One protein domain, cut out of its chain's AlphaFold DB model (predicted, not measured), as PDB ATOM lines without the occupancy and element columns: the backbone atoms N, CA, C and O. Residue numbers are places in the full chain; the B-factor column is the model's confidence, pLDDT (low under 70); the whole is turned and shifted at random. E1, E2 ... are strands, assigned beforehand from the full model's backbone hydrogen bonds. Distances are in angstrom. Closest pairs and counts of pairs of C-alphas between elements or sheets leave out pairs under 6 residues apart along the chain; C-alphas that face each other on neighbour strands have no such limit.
ATOM      1  N   ASN A  92      20.964   8.912  18.090       94.31
ATOM      2  CA  ASN A  92      22.377   9.045  17.782       94.31
ATOM      3  C   ASN A  92      22.802   7.913  16.829       94.31
ATOM      4  O   ASN A  92      22.795   6.740  17.203       94.31
ATOM      5  N   HIS A  93      23.202   8.279  15.610       90.69
ATOM      6  CA  HIS A  93      23.660   7.341  14.580       90.69
ATOM      7  C   HIS A  93      25.181   7.102  14.565       90.69
ATOM      8  O   HIS A  93      25.673   6.306  13.764       90.69
ATOM      9  N   GLU A  94      25.954   7.751  15.439       92.56
ATOM     10  CA  GLU A  94      27.392   7.476  15.578       92.56
ATOM     11  C   GLU A  94      27.643   6.104  16.222       92.56
ATOM     12  O   GLU A  94      28.723   5.526  16.063       92.56
ATOM     13  N   PHE A  95      26.637   5.579  16.929       93.75
ATOM     14  CA  PHE A  95      26.668   4.301  17.621       93.75
ATOM     15  C   PHE A  95      25.450   3.447  17.272       93.75
ATOM     16  O   PHE A  95      24.370   3.948  16.961       93.75
ATOM     17  N   HIS A  96      25.603   2.138  17.412       94.94
ATOM     18  CA  HIS A  96      24.498   1.188  17.380       94.94
ATOM     19  C   HIS A  96      24.753   0.034  18.338       94.94
ATOM     20  O   HIS A  96      25.871  -0.205  18.795       94.94
ATOM     21  N   ALA A  97      23.695  -0.705  18.629       95.00
ATOM     22  CA  ALA A  97      23.735  -1.898  19.442       95.00
ATOM     23  C   ALA A  97      23.431  -3.139  18.597       95.00
ATOM     24  O   ALA A  97      22.650  -3.099  17.647       95.00
ATOM     25  N   ARG A  98      24.027  -4.270  18.969       93.25
ATOM     26  CA  ARG A  98      23.721  -5.595  18.416       93.25
ATOM     27  C   ARG A  98      23.417  -6.535  19.567       93.25
ATOM     28  O   ARG A  98      24.252  -6.699  20.458       93.25
ATOM     29  N   LYS A  99      22.233  -7.147  19.578       88.88
ATOM     30  CA  LYS A  99      21.868  -8.095  20.637       88.88
ATOM     31  C   LYS A  99      22.777  -9.321  20.549       88.88
ATOM     32  O   LYS A  99      22.780 -10.023  19.543       88.88
ATOM     33  N   LYS A 100      23.552  -9.588  21.598       82.75
ATOM     34  CA  LYS A 100      24.415 -10.768  21.672       82.75
ATOM     35  C   LYS A 100      23.557 -12.013  21.901       82.75
ATOM     36  O   LYS A 100      22.535 -11.960  22.585       82.75
ATOM     37  N   GLN A 101      23.993 -13.146  21.348       66.44
ATOM     38  CA  GLN A 101      23.341 -14.437  21.562       66.44
ATOM     39  C   GLN A 101      23.186 -14.716  23.067       66.44
ATOM     40  O   GLN A 101      24.143 -14.564  23.834       66.44
ATOM     41  N   GLU A 102      21.977 -15.103  23.479       62.25
ATOM     42  CA  GLU A 102      21.618 -15.305  24.884       62.25
ATOM     43  C   GLU A 102      22.558 -16.327  25.544       62.25
ATOM     44  O   GLU A 102      22.620 -17.493  25.147       62.25
ATOM     45  N   ARG A 103      23.303 -15.900  26.569       45.22
ATOM     46  CA  ARG A 103      24.097 -16.805  27.406       45.22
ATOM     47  C   ARG A 103      23.254 -17.225  28.612       45.22
ATOM     48  O   ARG A 103      22.978 -16.407  29.480       45.22
ATOM     49  N   GLY A 104      22.876 -18.503  28.674       41.12
ATOM     50  CA  GLY A 104      22.243 -19.119  29.847       41.12
ATOM     51  C   GLY A 104      20.998 -19.952  29.525       41.12
ATOM     52  O   GLY A 104      20.188 -19.589  28.674       41.12
ATOM     53  N   GLN A 105      20.838 -21.086  30.213       33.75
ATOM     54  CA  GLN A 105      19.583 -21.843  30.248       33.75
ATOM     55  C   GLN A 105      18.781 -21.413  31.490       33.75
ATOM     56  O   GLN A 105      19.330 -21.406  32.589       33.75
ATOM     57  N   GLY A 106      17.497 -21.069  31.331       46.72
ATOM     58  CA  GLY A 106      16.566 -20.807  32.444       46.72
ATOM     59  C   GLY A 106      16.153 -19.342  32.666       46.72
ATOM     60  O   GLY A 106      16.435 -18.468  31.855       46.72
ATOM     61  N   ALA A 107      15.448 -19.087  33.776       41.12
ATOM     62  CA  ALA A 107      14.731 -17.841  34.098       41.12
ATOM     63  C   ALA A 107      15.613 -16.621  34.465       41.12
ATOM     64  O   ALA A 107      15.088 -15.580  34.844       41.12
ATOM     65  N   GLY A 108      16.941 -16.727  34.346       51.34
ATOM     66  CA  GLY A 108      17.906 -15.657  34.644       51.34
ATOM     67  C   GLY A 108      18.617 -15.095  33.408       51.34
ATOM     68  O   GLY A 108      19.748 -14.626  33.520       51.34
ATOM     69  N   LYS A 109      18.014 -15.206  32.216       64.88
ATOM     70  CA  LYS A 109      18.610 -14.743  30.953       64.88
ATOM     71  C   LYS A 109      18.783 -13.227  30.957       64.88
ATOM     72  O   LYS A 109      17.839 -12.479  30.719       64.88
ATOM     73  N   LYS A 110      20.014 -12.781  31.185       73.19
ATOM     74  CA  LYS A 110      20.390 -11.384  30.991       73.19
ATOM     75  C   LYS A 110      20.538 -11.101  29.503       73.19
ATOM     76  O   LYS A 110      21.238 -11.824  28.792       73.19
ATOM     77  N   GLN A 111      19.860 -10.065  29.025       84.88
ATOM     78  CA  GLN A 111      20.019  -9.610  27.650       84.88
ATOM     79  C   GLN A 111      21.264  -8.732  27.576       84.88
ATOM     80  O   GLN A 111      21.372  -7.751  28.310       84.88
ATOM     81  N   VAL A 112      22.199  -9.111  26.711       89.44
ATOM     82  CA  VAL A 112      23.480  -8.424  26.536       89.44
ATOM     83  C   VAL A 112      23.525  -7.815  25.144       89.44
ATOM     84  O   VAL A 112      23.157  -8.469  24.167       89.44
ATOM     85  N   TYR A 113      24.006  -6.584  25.053       92.50
ATOM     86  CA  TYR A 113      24.185  -5.853  23.807       92.50
ATOM     87  C   TYR A 113      25.664  -5.554  23.587       92.50
ATOM     88  O   TYR A 113      26.367  -5.128  24.499       92.50
ATOM     89  N   LEU A 114      26.135  -5.783  22.363       92.94
ATOM     90  CA  LEU A 114      27.406  -5.257  21.883       92.94
ATOM     91  C   LEU A 114      27.169  -3.826  21.423       92.94
ATOM     92  O   LEU A 114      26.323  -3.612  20.553       92.94
ATOM     93  N   ILE A 115      27.908  -2.876  21.980       94.94
ATOM     94  CA  ILE A 115      27.856  -1.488  21.540       94.94
ATOM     95  C   ILE A 115      28.955  -1.273  20.509       94.94
ATOM     96  O   ILE A 115      30.116  -1.633  20.706       94.94
ATOM     97  N   MET A 116      28.569  -0.690  19.388       94.56
ATOM     98  CA  MET A 116      29.409  -0.483  18.228       94.56
ATOM     99  C   MET A 116      29.458   1.013  17.922       94.56
ATOM    100  O   MET A 116      28.441   1.695  18.001       94.56
ATOM    101  N   GLN A 117      30.629   1.516  17.562       93.38
ATOM    102  CA  GLN A 117      30.788   2.821  16.924       93.38
ATOM    103  C   GLN A 117      30.788   2.615  15.409       93.38
ATOM    104  O   GLN A 117      31.400   1.655  14.945       93.38
ATOM    105  N   ASN A 118      30.128   3.493  14.651       87.75
ATOM    106  CA  ASN A 118      29.987   3.372  13.197       87.75
ATOM    107  C   ASN A 118      31.190   3.905  12.407       87.75
ATOM    108  O   ASN A 118      31.491   3.378  11.339       87.75
ATOM    109  N   ASN A 119      31.902   4.914  12.921       85.81
ATOM    110  CA  ASN A 119      33.047   5.509  12.232       85.81
ATOM    111  C   ASN A 119      34.206   5.847  13.201       85.81
ATOM    112  O   ASN A 119      34.067   6.779  13.998       85.81
ATOM    113  N   PRO A 120      35.338   5.110  13.161       86.38
ATOM    114  CA  PRO A 120      35.520   3.841  12.448       86.38
ATOM    115  C   PRO A 120      34.640   2.734  13.050       86.38
ATOM    116  O   PRO A 120      34.316   2.781  14.239       86.38
ATOM    117  N   LEU A 121      34.289   1.724  12.248       85.81
ATOM    118  CA  LEU A 121      33.487   0.595  12.720       85.81
ATOM    119  C   LEU A 121      34.264  -0.219  13.765       85.81
ATOM    120  O   LEU A 121      35.206  -0.934  13.424       85.81
ATOM    121  N   ARG A 122      33.868  -0.140  15.040       89.50
ATOM    122  CA  ARG A 122      34.519  -0.892  16.128       89.50
ATOM    123  C   ARG A 122      33.558  -1.255  17.248       89.50
ATOM    124  O   ARG A 122      32.645  -0.496  17.557       89.50
ATOM    125  N   ASN A 123      33.794  -2.401  17.880       89.94
ATOM    126  CA  ASN A 123      33.142  -2.752  19.139       89.94
ATOM    127  C   ASN A 123      33.767  -1.919  20.267       89.94
ATOM    128  O   ASN A 123      34.989  -1.930  20.416       89.94
ATOM    129  N   ILE A 124      32.944  -1.198  21.026       92.44
ATOM    130  CA  ILE A 124      33.394  -0.381  22.161       92.44
ATOM    131  C   ILE A 124      33.144  -1.053  23.517       92.44
ATOM    132  O   ILE A 124      33.733  -0.637  24.510       92.44
ATOM    133  N   GLY A 125      32.303  -2.089  23.574       90.94
ATOM    134  CA  GLY A 125      32.015  -2.812  24.808       90.94
ATOM    135  C   GLY A 125      30.772  -3.695  24.735       90.94
ATOM    136  O   GLY A 125      29.997  -3.659  23.779       90.94
ATOM    137  N   GLU A 126      30.574  -4.487  25.786       92.50
ATOM    138  CA  GLU A 126      29.361  -5.278  26.000       92.50
ATOM    139  C   GLU A 126      28.656  -4.781  27.258       92.50
ATOM    140  O   GLU A 126      29.314  -4.555  28.274       92.50
ATOM    141  N   LEU A 127      27.334  -4.626  27.199       91.25
ATOM    142  CA  LEU A 127      26.533  -4.139  28.319       91.25
ATOM    143  C   LEU A 127      25.293  -5.000  28.513       91.25
ATOM    144  O   LEU A 127      24.650  -5.418  27.548       91.25
ATOM    145  N   GLU A 128      24.948  -5.252  29.770       91.94
ATOM    146  CA  GLU A 128      23.722  -5.960  30.136       91.94
ATOM    147  C   GLU A 128      22.558  -4.967  30.292       91.94
ATOM    148  O   GLU A 128      22.753  -3.852  30.775       91.94
ATOM    149  N   LEU A 129      21.330  -5.354  29.923       89.88
ATOM    150  CA  LEU A 129      20.151  -4.544  30.266       89.88
ATOM    151  C   LEU A 129      20.087  -4.314  31.780       89.88
ATOM    152  O   LEU A 129      20.269  -5.241  32.569       89.88
ATOM    153  N   GLY A 130      19.811  -3.071  32.166       89.31
ATOM    154  CA  GLY A 130      19.824  -2.603  33.549       89.31
ATOM    155  C   GLY A 130      21.201  -2.175  34.065       89.31
ATOM    156  O   GLY A 130      21.260  -1.558  35.123       89.31
ATOM    157  N   GLN A 131      22.295  -2.448  33.344       91.19
ATOM    158  CA  GLN A 131      23.615  -1.930  33.706       91.19
ATOM    159  C   GLN A 131      23.641  -0.406  33.561       91.19
ATOM    160  O   GLN A 131      23.157   0.138  32.571       91.19
ATOM    161  N   GLU A 132      24.213   0.284  34.543       91.31
ATOM    162  CA  GLU A 132      24.280   1.743  34.560       91.31
ATOM    163  C   GLU A 132      25.416   2.269  33.670       91.31
ATOM    164  O   GLU A 132      26.543   1.769  33.709       91.31
ATOM    165  N   VAL A 133      25.106   3.288  32.871       88.00
ATOM    166  CA  VAL A 133      26.038   4.061  32.046       88.00
ATOM    167  C   VAL A 133      25.680   5.530  32.227       88.00
ATOM    168  O   VAL A 133      24.523   5.896  32.040       88.00
ATOM    169  N   ASP A 134      26.645   6.369  32.603       88.19
ATOM    170  CA  ASP A 134      26.442   7.810  32.828       88.19
ATOM    171  C   ASP A 134      25.227   8.135  33.724       88.19
ATOM    172  O   ASP A 134      24.455   9.049  33.443       88.19
ATOM    173  N   GLY A 135      25.013   7.364  34.796       87.19
ATOM    174  CA  GLY A 135      23.895   7.590  35.719       87.19
ATOM    175  C   GLY A 135      22.538   7.058  35.243       87.19
ATOM    176  O   GLY A 135      21.538   7.220  35.945       87.19
ATOM    177  N   LYS A 136      22.466   6.435  34.057       90.25
ATOM    178  CA  LYS A 136      21.227   5.893  33.480       90.25
ATOM    179  C   LYS A 136      21.327   4.388  33.226       90.25
ATOM    180  O   LYS A 136      22.326   3.922  32.679       90.25
ATOM    181  N   PRO A 137      20.294   3.603  33.575       91.44
ATOM    182  CA  PRO A 137      20.277   2.182  33.262       91.44
ATOM    183  C   PRO A 137      20.102   1.966  31.756       91.44
ATOM    184  O   PRO A 137      19.262   2.601  31.115       91.44
ATOM    185  N   LEU A 138      20.857   1.017  31.205       92.19
ATOM    186  CA  LEU A 138      20.668   0.535  29.845       92.19
ATOM    187  C   LEU A 138      19.264  -0.068  29.712       92.19
ATOM    188  O   LEU A 138      18.947  -1.066  30.365       92.19
ATOM    189  N   ALA A 139      18.424   0.515  28.864       93.69
ATOM    190  CA  ALA A 139      17.026   0.116  28.731       93.69
ATOM    191  C   ALA A 139      16.582   0.144  27.270       93.69
ATOM    192  O   ALA A 139      17.006   1.006  26.503       93.69
ATOM    193  N   LEU A 140      15.706  -0.779  26.881       92.69
ATOM    194  CA  LEU A 140      15.010  -0.679  25.599       92.69
ATOM    195  C   LEU A 140      13.925   0.388  25.722       92.69
ATOM    196  O   LEU A 140      13.036   0.276  26.563       92.69
ATOM    197  N   VAL A 141      14.023   1.422  24.889       92.69
ATOM    198  CA  VAL A 141      12.958   2.420  24.714       92.69
ATOM    199  C   VAL A 141      11.880   1.852  23.793       92.69
ATOM    200  O   VAL A 141      10.695   2.095  23.997       92.69
ATOM    201  N   ASP A 142      12.316   1.069  22.807       90.75
ATOM    202  CA  ASP A 142      11.493   0.276  21.899       90.75
ATOM    203  C   ASP A 142      12.294  -0.976  21.481       90.75
ATOM    204  O   ASP A 142      13.478  -1.092  21.813       90.75
ATOM    205  N   SER A 143      11.701  -1.911  20.735       86.75
ATOM    206  CA  SER A 143      12.371  -3.143  20.284       86.75
ATOM    207  C   SER A 143      13.672  -2.897  19.512       86.75
ATOM    208  O   SER A 143      14.587  -3.720  19.557       86.75
ATOM    209  N   HIS A 144      13.763  -1.757  18.829       92.69
ATOM    210  CA  HIS A 144      14.860  -1.363  17.943       92.69
ATOM    211  C   HIS A 144      15.606  -0.104  18.421       92.69
ATOM    212  O   HIS A 144      16.465   0.403  17.698       92.69
ATOM    213  N   ILE A 145      15.316   0.404  19.631       95.75
ATOM    214  CA  ILE A 145      15.979   1.583  20.219       95.75
ATOM    215  C   ILE A 145      16.434   1.289  21.645       95.75
ATOM    216  O   ILE A 145      15.637   0.957  22.522       95.75
ATOM    217  N   LEU A 146      17.724   1.505  21.894       95.81
ATOM    218  CA  LEU A 146      18.358   1.334  23.194       95.81
ATOM    219  C   LEU A 146      18.736   2.695  23.789       95.81
ATOM    220  O   LEU A 146      19.389   3.505  23.134       95.81
ATOM    221  N   GLN A 147      18.367   2.929  25.045       95.88
ATOM    222  CA  GLN A 147      18.902   4.015  25.859       95.88
ATOM    223  C   GLN A 147      20.302   3.620  26.345       95.88
ATOM    224  O   GLN A 147      20.447   2.630  27.061       95.88
ATOM    225  N   TYR A 148      21.315   4.396  25.965       91.81
ATOM    226  CA  TYR A 148      22.726   4.228  26.312       91.81
ATOM    227  C   TYR A 148      23.267   5.538  26.904       91.81
ATOM    228  O   TYR A 148      23.570   6.487  26.176       91.81
ATOM    229  N   GLY A 149      23.332   5.612  28.238       90.56
ATOM    230  CA  GLY A 149      23.607   6.866  28.945       90.56
ATOM    231  C   GLY A 149      22.552   7.917  28.609       90.56
ATOM    232  O   GLY A 149      21.355   7.644  28.671       90.56
ATOM    233  N   GLU A 150      22.983   9.098  28.176       91.06
ATOM    234  CA  GLU A 150      22.101  10.173  27.693       91.06
ATOM    235  C   GLU A 150      21.608   9.977  26.247       91.06
ATOM    236  O   GLU A 150      20.722  10.694  25.786       91.06
ATOM    237  N   ARG A 151      22.154   9.003  25.512       93.38
ATOM    238  CA  ARG A 151      21.913   8.827  24.074       93.38
ATOM    239  C   ARG A 151      20.883   7.737  23.815       93.38
ATOM    240  O   ARG A 151      20.831   6.740  24.529       93.38
ATOM    241  N   LYS A 152      20.117   7.877  22.737       95.31
ATOM    242  CA  LYS A 152      19.346   6.774  22.151       95.31
ATOM    243  C   LYS A 152      20.090   6.269  20.935       95.31
ATOM    244  O   LYS A 152      20.474   7.065  20.089       95.31
ATOM    245  N   ILE A 153      20.309   4.969  20.853       95.69
ATOM    246  CA  ILE A 153      21.030   4.347  19.744       95.69
ATOM    247  C   ILE A 153      20.173   3.250  19.135       95.69
ATOM    248  O   ILE A 153      19.319   2.656  19.796       95.69
ATOM    249  N   VAL A 154      20.413   2.970  17.863       95.19
ATOM    250  CA  VAL A 154      19.645   1.965  17.133       95.19
ATOM    251  C   VAL A 154      20.113   0.563  17.514       95.19
ATOM    252  O   VAL A 154      21.314   0.304  17.576       95.19
ATOM    253  N   VAL A 155      19.182  -0.366  17.722       94.88
ATOM    254  CA  VAL A 155      19.473  -1.799  17.836       94.88
ATOM    255  C   VAL A 155      19.322  -2.421  16.457       94.88
ATOM    256  O   VAL A 155      18.215  -2.520  15.938       94.88
ATOM    257  N   TYR A 156      20.428  -2.858  15.863       92.81
ATOM    258  CA  TYR A 156      20.376  -3.534  14.572       92.81
ATOM    259  C   TYR A 156      19.819  -4.945  14.785       92.81
ATOM    260  O   TYR A 156      20.372  -5.691  15.609       92.81
ATOM    261  N   PRO A 157      18.750  -5.331  14.069       89.00
ATOM    262  CA  PRO A 157      18.212  -6.673  14.171       89.00
ATOM    263  C   PRO A 157      19.220  -7.662  13.584       89.00
ATOM    264  O   PRO A 157      20.048  -7.324  12.732       89.00
TER     265      PRO A 157
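Overview. This is residues 92 to 157 of the 316 residues of an uncharacterized protein of Pseudomonas nitritireducens (UniProt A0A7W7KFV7). A strongly twisted sheet folds back into two leaves, E3 E2 E1 facing E5 E4 with E6 as hinge; residues 104 to 109 stick out. The 66 printed residues hold six named strands and no named helix: all strand, mixed, order E3 E2 E1 E6 E5 E4. The whole is compact, radius of gyration of the C-alphas 11.6 A, spans 37, 24 and 19 A.

Along the chain. E1, residues 92 to 99, begins at C-alpha 92 (22.377, 9.045, 17.782) and bends by 72 degrees at residue 95. E2 is residues 112 to 118, E3 121 to 128 and 21.0 A long, E4 139 to 142, E5 145 to 148. E6, residues 151 to 156, ends at C-alpha 156 (20.376, -3.534, 14.572).

Arrangement. E1 E2 E3 and E4 E5 E6 are meanders, each strand the antiparallel neighbour of the one before. E1 and E6 are parallel, N 97 and O 154 within hydrogen-bond range at 2.8 A.

Size, cuts and confidence. The printed part has no cut; the E1 to E2 link is long; residues 101 to 109 have pLDDT under 70.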